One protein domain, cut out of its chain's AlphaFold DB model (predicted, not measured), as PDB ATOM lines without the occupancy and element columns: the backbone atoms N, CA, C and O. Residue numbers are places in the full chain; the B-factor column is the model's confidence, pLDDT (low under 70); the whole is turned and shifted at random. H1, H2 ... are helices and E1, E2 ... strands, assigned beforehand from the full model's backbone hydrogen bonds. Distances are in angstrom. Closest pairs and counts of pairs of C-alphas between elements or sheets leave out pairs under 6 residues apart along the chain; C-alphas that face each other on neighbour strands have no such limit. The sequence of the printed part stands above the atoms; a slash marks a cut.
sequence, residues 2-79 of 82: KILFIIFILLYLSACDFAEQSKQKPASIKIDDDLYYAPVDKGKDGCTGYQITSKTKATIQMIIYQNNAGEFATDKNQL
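What this domain is: This is residues 2 to 79 of the 82 residues of an uncharacterized protein of Candidatus Thioglobus sp (UniProt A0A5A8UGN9). One long helix, H1, sticks out with residues 2 to 21 from a small head, a curled, strongly twisted sheet of four strands whose edge strand E4 pairs briefly with the closing stretch. The printed part has 78 residues, in the order H1 E1 E2 E3 E4; the sheet, E1 - E2 - E3 - E4, is an antiparallel meander, each strand beside the one before. The class is mixed, and the whole is extended, with radius of gyration of the C-alphas 18.8 A and spans of 66 by 29 by 16 A.

How they stand to each other: H1, residues 2 to 23, is not on the sheet; 9 of its 18 O i to N i+4 pairs are within hydrogen-bond range. E1, residues 29 to 32, and E2, residues 35 to 42, form a hairpin, N 29 to O 37 at 2.9 A. E2 and E3, residues 48 to 53, form another, N 38 to O 51 at 2.8 A. E3 and E4, residues 63 to 66, form a third, N 50 to O 64 at 2.8 A. Residues 65 to 66 of E4 pair antiparallel with 72 to 73.

Where its parts are: H1 runs 35.3 A from C-alpha 2 at (153.596, 104.230, 139.046); E2 runs 20.3 A; E4 ends at C-alpha 66, (142.842, 145.305, 160.413).

The domain as a whole: The C-alphas of Lys 2 and Ala 58 are farthest apart, 65.9 A. The printed part has no cut and no long link. pLDDT is under 70 at residues 2, 13 to 25 and 42 to 43.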
ATOM      1  N   LYS A   2     153.513 104.004 137.581       63.38
ATOM      2  CA  LYS A   2     153.596 104.230 139.046       63.38
ATOM      3  C   LYS A   2     153.956 105.667 139.481       63.38
ATOM      4  O   LYS A   2     153.396 106.155 140.450       63.38
ATOM      5  N   ILE A   3     154.839 106.353 138.749       73.19
ATOM      6  CA  ILE A   3     155.320 107.706 139.106       73.19
ATOM      7  C   ILE A   3     154.228 108.778 138.933       73.19
ATOM      8  O   ILE A   3     154.095 109.662 139.772       73.19
ATOM      9  N   LEU A   4     153.394 108.658 137.894       76.75
ATOM     10  CA  LEU A   4     152.275 109.578 137.638       76.75
ATOM     11  C   LEU A   4     151.242 109.569 138.773       76.75
ATOM     12  O   LEU A   4     150.674 110.606 139.097       76.75
ATOM     13  N   PHE A   5     151.050 108.414 139.414       76.88
ATOM     14  CA  PHE A   5     150.127 108.267 140.537       76.88
ATOM     15  C   PHE A   5     150.624 108.997 141.796       76.88
ATOM     16  O   PHE A   5     149.841 109.614 142.508       76.88
ATOM     17  N   ILE A   6     151.941 108.989 142.038       79.62
ATOM     18  CA  ILE A   6     152.564 109.658 143.193       79.62
ATOM     19  C   ILE A   6     152.473 111.182 143.052       79.62
ATOM     20  O   ILE A   6     152.156 111.871 144.018       79.62
ATOM     21  N   ILE A   7     152.683 111.709 141.841       82.31
ATOM     22  CA  ILE A   7     152.560 113.149 141.563       82.31
ATOM     23  C   ILE A   7     151.120 113.619 141.799       82.31
ATOM     24  O   ILE A   7     150.908 114.656 142.421       82.31
ATOM     25  N   PHE A   8     150.127 112.833 141.375       77.44
ATOM     26  CA  PHE A   8     148.718 113.171 141.585       77.44
ATOM     27  C   PHE A   8     148.336 113.217 143.073       77.44
ATOM     28  O   PHE A   8     147.598 114.105 143.490       77.44
ATOM     29  N   ILE A   9     148.887 112.307 143.886       78.19
ATOM     30  CA  ILE A   9     148.679 112.291 145.344       78.19
ATOM     31  C   ILE A   9     149.330 113.513 146.012       78.19
ATOM     32  O   ILE A   9     148.714 114.141 146.870       78.19
ATOM     33  N   LEU A  10     150.542 113.894 145.597       76.56
ATOM     34  CA  LEU A  10     151.236 115.073 146.133       76.56
ATOM     35  C   LEU A  10     150.514 116.389 145.789       76.56
ATOM     36  O   LEU A  10     150.433 117.294 146.623       76.56
ATOM     37  N   LEU A  11     149.935 116.486 144.589       74.31
ATOM     38  CA  LEU A  11     149.107 117.631 144.194       74.31
ATOM     39  C   LEU A  11     147.797 117.703 144.995       74.31
ATOM     40  O   LEU A  11     147.354 118.790 145.347       74.31
ATOM     41  N   TYR A  12     147.203 116.558 145.340       70.94
ATOM     42  CA  TYR A  12     145.999 116.520 146.175       70.94
ATOM     43  C   TYR A  12     146.266 116.930 147.629       70.94
ATOM     44  O   TYR A  12     145.451 117.625 148.231       70.94
ATOM     45  N   LEU A  13     147.413 116.530 148.190       68.75
ATOM     46  CA  LEU A  13     147.791 116.877 149.564       68.75
ATOM     47  C   LEU A  13     148.089 118.376 149.721       68.75
ATOM     48  O   LEU A  13     147.654 118.981 150.693       68.75
ATOM     49  N   SER A  14     148.751 118.996 148.740       61.94
ATOM     50  CA  SER A  14     149.068 120.436 148.780       61.94
ATOM     51  C   SER A  14     147.850 121.355 148.610       61.94
ATOM     52  O   SER A  14     147.865 122.486 149.090       61.94
ATOM     53  N   ALA A  15     146.773 120.881 147.980       60.31
ATOM     54  CA  ALA A  15     145.536 121.651 147.839       60.31
ATOM     55  C   ALA A  15     144.699 121.714 149.133       60.31
ATOM     56  O   ALA A  15     143.843 122.590 149.264       60.31
ATOM     57  N   CYS A  16     144.929 120.803 150.084       59.72
ATOM     58  CA  CYS A  16     144.122 120.713 151.301       59.72
ATOM     59  C   CYS A  16     144.496 121.793 152.335       59.72
ATOM     60  O   CYS A  16     143.609 122.419 152.915       59.72
ATOM     61  N   ASP A  17     145.789 122.097 152.492       54.41
ATOM     62  CA  ASP A  17     146.267 123.065 153.495       54.41
ATOM     63  C   ASP A  17     145.835 124.515 153.204       54.41
ATOM     64  O   ASP A  17     145.677 125.328 154.117       54.41
ATOM     65  N   PHE A  18     145.568 124.849 151.938       52.91
ATOM     66  CA  PHE A  18     145.103 126.186 151.556       52.91
ATOM     67  C   PHE A  18     143.650 126.469 151.966       52.91
ATOM     68  O   PHE A  18     143.272 127.630 152.141       52.91
ATOM     69  N   ALA A  19     142.819 125.438 152.141       49.84
ATOM     70  CA  ALA A  19     141.404 125.626 152.451       49.84
ATOM     71  C   ALA A  19     141.157 125.967 153.932       49.84
ATOM     72  O   ALA A  19     140.224 126.719 154.244       49.84
ATOM     73  N   GLU A  20     141.989 125.458 154.847       48.16
ATOM     74  CA  GLU A  20     141.769 125.604 156.291       48.16
ATOM     75  C   GLU A  20     142.182 126.972 156.844       48.16
ATOM     76  O   GLU A  20     141.478 127.514 157.702       48.16
ATOM     77  N   GLN A  21     143.223 127.609 156.298       48.59
ATOM     78  CA  GLN A  21     143.645 128.940 156.763       48.59
ATOM     79  C   GLN A  21     142.575 130.024 156.541       48.59
ATOM     80  O   GLN A  21     142.489 130.989 157.302       48.59
ATOM     81  N   SER A  22     141.684 129.852 155.556       48.72
ATOM     82  CA  SER A  22     140.612 130.824 155.291       48.72
ATOM     83  C   SER A  22     139.542 130.879 156.396       48.72
ATOM     84  O   SER A  22     138.894 131.917 156.585       48.72
ATOM     85  N   LYS A  23     139.385 129.800 157.178       50.50
ATOM     86  CA  LYS A  23     138.306 129.633 158.169       50.50
ATOM     87  C   LYS A  23     138.733 129.835 159.618       50.50
ATOM     88  O   LYS A  23     137.905 129.660 160.514       50.50
ATOM     89  N   GLN A  24     139.976 130.233 159.878       58.19
ATOM     90  CA  GLN A  24     140.344 130.617 161.231       58.19
ATOM     91  C   GLN A  24     139.577 131.894 161.597       58.19
ATOM     92  O   GLN A  24     139.706 132.937 160.938       58.19
ATOM     93  N   LYS A  25     138.700 131.777 162.604       64.25
ATOM     94  CA  LYS A  25     138.027 132.935 163.196       64.25
ATOM     95  C   LYS A  25     139.113 133.872 163.726       64.25
ATOM     96  O   LYS A  25     140.062 133.375 164.337       64.25
ATOM     97  N   PRO A  26     138.995 135.191 163.500       75.62
ATOM     98  CA  PRO A  26     139.955 136.114 164.071       75.62
ATOM     99  C   PRO A  26     139.946 135.952 165.592       75.62
ATOM    100  O   PRO A  26     138.889 135.744 166.190       75.62
ATOM    101  N   ALA A  27     141.125 135.974 166.202       84.50
ATOM    102  CA  ALA A  27     141.272 135.898 167.649       84.50
ATOM    103  C   ALA A  27     141.278 137.306 168.251       84.50
ATOM    104  O   ALA A  27     141.607 138.281 167.572       84.50
ATOM    105  N   SER A  28     140.938 137.406 169.534       89.94
ATOM    106  CA  SER A  28     141.081 138.654 170.278       89.94
ATOM    107  C   SER A  28     142.557 139.029 170.427       89.94
ATOM    108  O   SER A  28     143.387 138.167 170.716       89.94
ATOM    109  N   ILE A  29     142.881 140.315 170.286       90.88
ATOM    110  CA  ILE A  29     144.246 140.835 170.446       90.88
ATOM    111  C   ILE A  29     144.326 141.567 171.788       90.88
ATOM    112  O   ILE A  29     143.557 142.496 172.033       90.88
ATOM    113  N   LYS A  30     145.236 141.144 172.673       92.56
ATOM    114  CA  LYS A  30     145.473 141.819 173.960       92.56
ATOM    115  C   LYS A  30     146.260 143.112 173.720       92.56
ATOM    116  O   LYS A  30     147.305 143.073 173.078       92.56
ATOM    117  N   ILE A  31     145.763 144.226 174.252       89.31
ATOM    118  CA  ILE A  31     146.433 145.537 174.238       89.31
ATOM    119  C   ILE A  31     147.102 145.784 175.594       89.31
ATOM    120  O   ILE A  31     148.250 146.210 175.655       89.31
ATOM    121  N   ASP A  32     146.374 145.491 176.674       91.94
ATOM    122  CA  ASP A  32     146.788 145.672 178.069       91.94
ATOM    123  C   ASP A  32     146.076 144.619 178.947       91.94
ATOM    124  O   ASP A  32     145.283 143.820 178.444       91.94
ATOM    125  N   ASP A  33     146.348 144.574 180.252       89.75
ATOM    126  CA  ASP A  33     145.872 143.534 181.176       89.75
ATOM    127  C   ASP A  33     144.362 143.298 181.160       89.75
ATOM    128  O   ASP A  33     143.911 142.150 181.224       89.75
ATOM    129  N   ASP A  34     143.587 144.360 180.980       92.56
ATOM    130  CA  ASP A  34     142.136 144.282 180.847       92.56
ATOM    131  C   ASP A  34     141.615 145.067 179.635       92.56
ATOM    132  O   ASP A  34     140.531 145.643 179.674       92.56
ATOM    133  N   LEU A  35     142.404 145.140 178.559       93.19
ATOM    134  CA  LEU A  35     142.009 145.818 177.325       93.19
ATOM    135  C   LEU A  35     142.310 144.940 176.112       93.19
ATOM    136  O   LEU A  35     143.451 144.529 175.893       93.19
ATOM    137  N   TYR A  36     141.279 144.679 175.311       94.44
ATOM    138  CA  TYR A  36     141.342 143.745 174.193       94.44
ATOM    139  C   TYR A  36     140.643 144.311 172.961       94.44
ATOM    140  O   TYR A  36     139.553 144.877 173.062       94.44
ATOM    141  N   TYR A  37     141.218 144.060 171.789       93.12
ATOM    142  CA  TYR A  37     140.495 144.095 170.525       93.12
ATOM    143  C   TYR A  37     139.735 142.783 170.364       93.12
ATOM    144  O   TYR A  37     140.333 141.738 170.104       93.12
ATOM    145  N   ALA A  38     138.418 142.828 170.533       92.12
ATOM    146  CA  ALA A  38     137.531 141.700 170.291       92.12
ATOM    147  C   ALA A  38     137.017 141.757 168.843       92.12
ATOM    148  O   ALA A  38     136.519 142.804 168.427       92.12
ATOM    149  N   PRO A  39     137.135 140.679 168.056       91.44
ATOM    150  CA  PRO A  39     136.682 140.678 166.672       91.44
ATOM    151  C   PRO A  39     135.154 140.748 166.612       91.44
ATOM    152  O   PRO A  39     134.462 139.981 167.282       91.44
ATOM    153  N   VAL A  40     134.641 141.665 165.798       87.56
ATOM    154  CA  VAL A  40     133.199 141.897 165.606       87.56
ATOM    155  C   VAL A  40     132.718 141.290 164.293       87.56
ATOM    156  O   VAL A  40     131.620 140.745 164.238       87.56
ATOM    157  N   ASP A  41     133.551 141.350 163.250       77.62
ATOM    158  CA  ASP A  41     133.256 140.773 161.939       77.62
ATOM    159  C   ASP A  41     134.551 140.438 161.180       77.62
ATOM    160  O   ASP A  41     135.561 141.134 161.316       77.62
ATOM    161  N   LYS A  42     134.517 139.387 160.357       69.88
ATOM    162  CA  LYS A  42     135.543 139.119 159.340       69.88
ATOM    163  C   LYS A  42     134.903 139.448 157.998       69.88
ATOM    164  O   LYS A  42     134.160 138.636 157.446       69.88
ATOM    165  N   GLY A  43     135.175 140.652 157.505       67.00
ATOM    166  CA  GLY A  43     134.664 141.108 156.223       67.00
ATOM    167  C   GLY A  43     135.106 140.176 155.091       67.00
ATOM    168  O   GLY A  43     136.202 139.610 155.116       67.00
ATOM    169  N   LYS A  44     134.248 139.986 154.081       72.25
ATOM    170  CA  LYS A  44     134.552 139.149 152.896       72.25
ATOM    171  C   LYS A  44     135.697 139.700 152.035       72.25
ATOM    172  O   LYS A  44     136.261 138.981 151.228       72.25
ATOM    173  N   ASP A  45     136.006 140.965 152.238       77.69
ATOM    174  CA  ASP A  45     137.097 141.779 151.694       77.69
ATOM    175  C   ASP A  45     138.444 141.562 152.414       77.69
ATOM    176  O   ASP A  45     139.415 142.266 152.177       77.69
ATOM    177  N   GLY A  46     138.526 140.616 153.350       80.06
ATOM    178  CA  GLY A  46     139.792 140.270 153.993       80.06
ATOM    179  C   GLY A  46     140.241 141.225 155.100       80.06
ATOM    180  O   GLY A  46     141.284 140.969 155.695       80.06
ATOM    181  N   CYS A  47     139.469 142.264 155.435       88.94
ATOM    182  CA  CYS A  47     139.678 143.020 156.664       88.94
ATOM    183  C   CYS A  47     138.865 142.445 157.830       88.94
ATOM    184  O   CYS A  47     137.709 142.034 157.691       88.94
ATOM    185  N   THR A  48     139.469 142.450 159.015       91.75
ATOM    186  CA  THR A  48     138.795 142.075 160.262       91.75
ATOM    187  C   THR A  48     138.448 143.330 161.046       91.75
ATOM    188  O   THR A  48     139.314 144.161 161.303       91.75
ATOM    189  N   GLY A  49     137.182 143.473 161.429       92.69
ATOM    190  CA  GLY A  49     136.736 144.525 162.334       92.69
ATOM    191  C   GLY A  49     136.911 144.101 163.788       92.69
ATOM    192  O   GLY A  49     136.538 142.989 164.165       92.69
ATOM    193  N   TYR A  50     137.418 145.010 164.613       93.81
ATOM    194  CA  TYR A  50     137.637 144.827 166.041       93.81
ATOM    195  C   TYR A  50     136.978 145.937 166.854       93.81
ATOM    196  O   TYR A  50     137.026 147.104 166.478       93.81
ATOM    197  N   GLN A  51     136.422 145.580 168.006       93.94
ATOM    198  CA  GLN A  51     135.921 146.511 169.009       93.94
ATOM    199  C   GLN A  51     136.819 146.475 170.242       93.94
ATOM    200  O   GLN A  51     137.240 145.409 170.695       93.94
ATOM    201  N   ILE A  52     137.094 147.647 170.812       93.31
ATOM    202  CA  ILE A  52     137.833 147.751 172.071       93.31
ATOM    203  C   ILE A  52     136.913 147.364 173.229       93.31
ATOM    204  O   ILE A  52     135.857 147.966 173.438       93.31
ATOM    205  N   THR A  53     137.346 146.386 174.018       93.25
ATOM    206  CA  THR A  53     136.606 145.864 175.169       93.25
ATOM    207  C   THR A  53     137.488 145.823 176.411       93.25
ATOM    208  O   THR A  53     138.682 145.530 176.333       93.25
ATOM    209  N   SER A  54     136.891 146.135 177.558       93.56
ATOM    210  CA  SER A  54     137.507 146.058 178.881       93.56
ATOM    211  C   SER A  54     136.452 145.612 179.886       93.56
ATOM    212  O   SER A  54     135.278 145.954 179.730       93.56
ATOM    213  N   LYS A  55     136.840 144.828 180.897       90.06
ATOM    214  CA  LYS A  55     135.919 144.397 181.961       90.06
ATOM    215  C   LYS A  55     135.817 145.421 183.089       90.06
ATOM    216  O   LYS A  55     134.837 145.409 183.827       90.06
ATOM    217  N   THR A  56     136.819 146.283 183.235       94.19
ATOM    218  CA  THR A  56     136.982 147.201 184.370       94.19
ATOM    219  C   THR A  56     136.954 148.671 183.968       94.19
ATOM    220  O   THR A  56     136.696 149.518 184.822       94.19
ATOM    221  N   LYS A  57     137.193 149.001 182.692       91.25
ATOM    222  CA  LYS A  57     137.245 150.384 182.195       91.25
ATOM    223  C   LYS A  57     136.151 150.640 181.162       91.25
ATOM    224  O   LYS A  57     135.793 149.764 180.380       91.25
ATOM    225  N   ALA A  58     135.655 151.875 181.121       91.75
ATOM    226  CA  ALA A  58     134.823 152.327 180.013       91.75
ATOM    227  C   ALA A  58     135.658 152.361 178.724       91.75
ATOM    228  O   ALA A  58     136.782 152.869 178.724       91.75
ATOM    229  N   THR A  59     135.110 151.837 177.629       90.75
ATOM    230  CA  THR A  59     135.750 151.870 176.311       90.75
ATOM    231  C   THR A  59     134.938 152.715 175.341       90.75
ATOM    232  O   THR A  59     133.719 152.851 175.458       90.75
ATOM    233  N   ILE A  60     135.628 153.315 174.374       87.56
ATOM    234  CA  ILE A  60     134.975 154.005 173.264       87.56
ATOM    235  C   ILE A  60     134.344 152.938 172.364       87.56
ATOM    236  O   ILE A  60     135.007 151.974 171.979       87.56
ATOM    237  N   GLN A  61     133.071 153.115 172.003       87.50
ATOM    238  CA  GLN A  61     132.439 152.286 170.980       87.50
ATOM    239  C   GLN A  61     132.904 152.739 169.595       87.50
ATOM    240  O   GLN A  61     132.379 153.692 169.026       87.50
ATOM    241  N   MET A  62     133.912 152.049 169.070       89.06
ATOM    242  CA  MET A  62     134.433 152.230 167.721       89.06
ATOM    243  C   MET A  62     134.853 150.872 167.160       89.06
ATOM    244  O   MET A  62     135.321 150.010 167.909       89.06
ATOM    245  N   ILE A  63     134.686 150.703 165.849       91.12
ATOM    246  CA  ILE A  63     135.236 149.570 165.107       91.12
ATOM    247  C   ILE A  63     136.547 150.022 164.470       91.12
ATOM    248  O   ILE A  63     136.586 151.039 163.781       91.12
ATOM    249  N   ILE A  64     137.612 149.266 164.710       92.38
ATOM    250  CA  ILE A  64     138.908 149.433 164.057       92.38
ATOM    251  C   ILE A  64     139.103 148.236 163.134       92.38
ATOM    252  O   ILE A  64     138.873 147.094 163.524       92.38
ATOM    253  N   TYR A  65     139.506 148.496 161.902       92.25
ATOM    254  CA  TYR A  65     139.745 147.485 160.885       92.25
ATOM    255  C   TYR A  65     141.218 147.108 160.865       92.25
ATOM    256  O   TYR A  65     142.067 147.982 161.016       92.25
ATOM    257  N   GLN A  66     141.504 145.827 160.659       91.50
ATOM    258  CA  GLN A  66     142.842 145.305 160.413       91.50
ATOM    259  C   GLN A  66     142.884 144.612 159.050       91.50
ATOM    260  O   GLN A  66     142.020 143.772 158.777       91.50
ATOM    261  N   ASN A  67     143.870 144.926 158.209       90.69
ATOM    262  CA  ASN A  67     144.095 144.200 156.954       90.69
ATOM    263  C   ASN A  67     144.981 142.958 157.155       90.69
ATOM    264  O   ASN A  67     145.490 142.694 158.244       90.69
ATOM    265  N   ASN A  68     145.208 142.195 156.084       86.44
ATOM    266  CA  ASN A  68     146.033 140.981 156.143       86.44
ATOM    267  C   ASN A  68     147.527 141.247 156.388       86.44
ATOM    268  O   ASN A  68     148.241 140.331 156.788       86.44
ATOM    269  N   ALA A  69     148.001 142.478 156.166       88.75
ATOM    270  CA  ALA A  69     149.358 142.894 156.521       88.75
ATOM    271  C   ALA A  69     149.494 143.242 158.018       88.75
ATOM    272  O   ALA A  69     150.603 143.453 158.506       88.75
ATOM    273  N   GLY A  70     148.378 143.273 158.754       87.44
ATOM    274  CA  GLY A  70     148.333 143.608 160.172       87.44
ATOM    275  C   GLY A  70     148.199 145.104 160.463       87.44
ATOM    276  O   GLY A  70     148.281 145.489 161.629       87.44
ATOM    277  N   GLU A  71     147.983 145.935 159.445       90.75
ATOM    278  CA  GLU A  71     147.805 147.385 159.568       90.75
ATOM    279  C   GLU A  71     146.399 147.717 160.069       90.75
ATOM    280  O   GLU A  71     145.436 147.059 159.673       90.75
ATOM    281  N   PHE A  72     146.277 148.753 160.903       91.50
ATOM    282  CA  PHE A  72     145.013 149.161 161.514       91.50
ATOM    283  C   PHE A  72     144.538 150.531 161.019       91.50
ATOM    284  O   PHE A  72     145.338 151.458 160.902       91.50
ATOM    285  N   ALA A  73     143.228 150.685 160.819       92.31
ATOM    286  CA  ALA A  73     142.591 151.971 160.532       92.31
ATOM    287  C   ALA A  73     141.170 152.043 161.102       92.31
ATOM    288  O   ALA A  73     140.499 151.030 161.288       92.31
ATOM    289  N   THR A  74     140.682 153.256 161.357       91.12
ATOM    290  CA  THR A  74     139.296 153.493 161.799       91.12
ATOM    291  C   THR A  74     138.308 153.535 160.634       91.12
ATOM    292  O   THR A  74     137.118 153.317 160.832       91.12
ATOM    293  N   ASP A  75     138.795 153.808 159.421       89.06
ATOM    294  CA  ASP A  75     138.036 153.687 158.181       89.06
ATOM    295  C   ASP A  75     138.655 152.582 157.328       89.06
ATOM    296  O   ASP A  75     139.827 152.621 156.956       89.06
ATOM    297  N   LYS A  76     137.831 151.595 157.005       86.56
ATOM    298  CA  LYS A  76     138.184 150.460 156.166       86.56
ATOM    299  C   LYS A  76     138.713 150.871 154.789       86.56
ATOM    300  O   LYS A  76     139.584 150.195 154.259       86.56
ATOM    301  N   ASN A  77     138.227 151.981 154.230       88.00
ATOM    302  CA  ASN A  77     138.648 152.463 152.910       88.00
ATOM    303  C   ASN A  77     140.087 153.008 152.894       88.00
ATOM    304  O   ASN A  77     140.634 153.257 151.824       88.00
ATOM    305  N   GLN A  78     140.693 153.217 154.067       88.75
ATOM    306  CA  GLN A  78     142.092 153.633 154.195       88.75
ATOM    307  C   GLN A  78     143.061 152.447 154.169       88.75
ATOM    308  O   GLN A  78     144.273 152.651 154.118       88.75
ATOM    309  N   LEU A  79     142.542 151.218 154.213       87.44
ATOM    310  CA  LEU A  79     143.332 150.000 154.149       87.44
ATOM    311  C   LEU A  79     143.146 149.332 152.793       87.44
ATOM    312  O   LEU A  79     142.042 149.261 152.256       87.44
TER     313      LEU A  79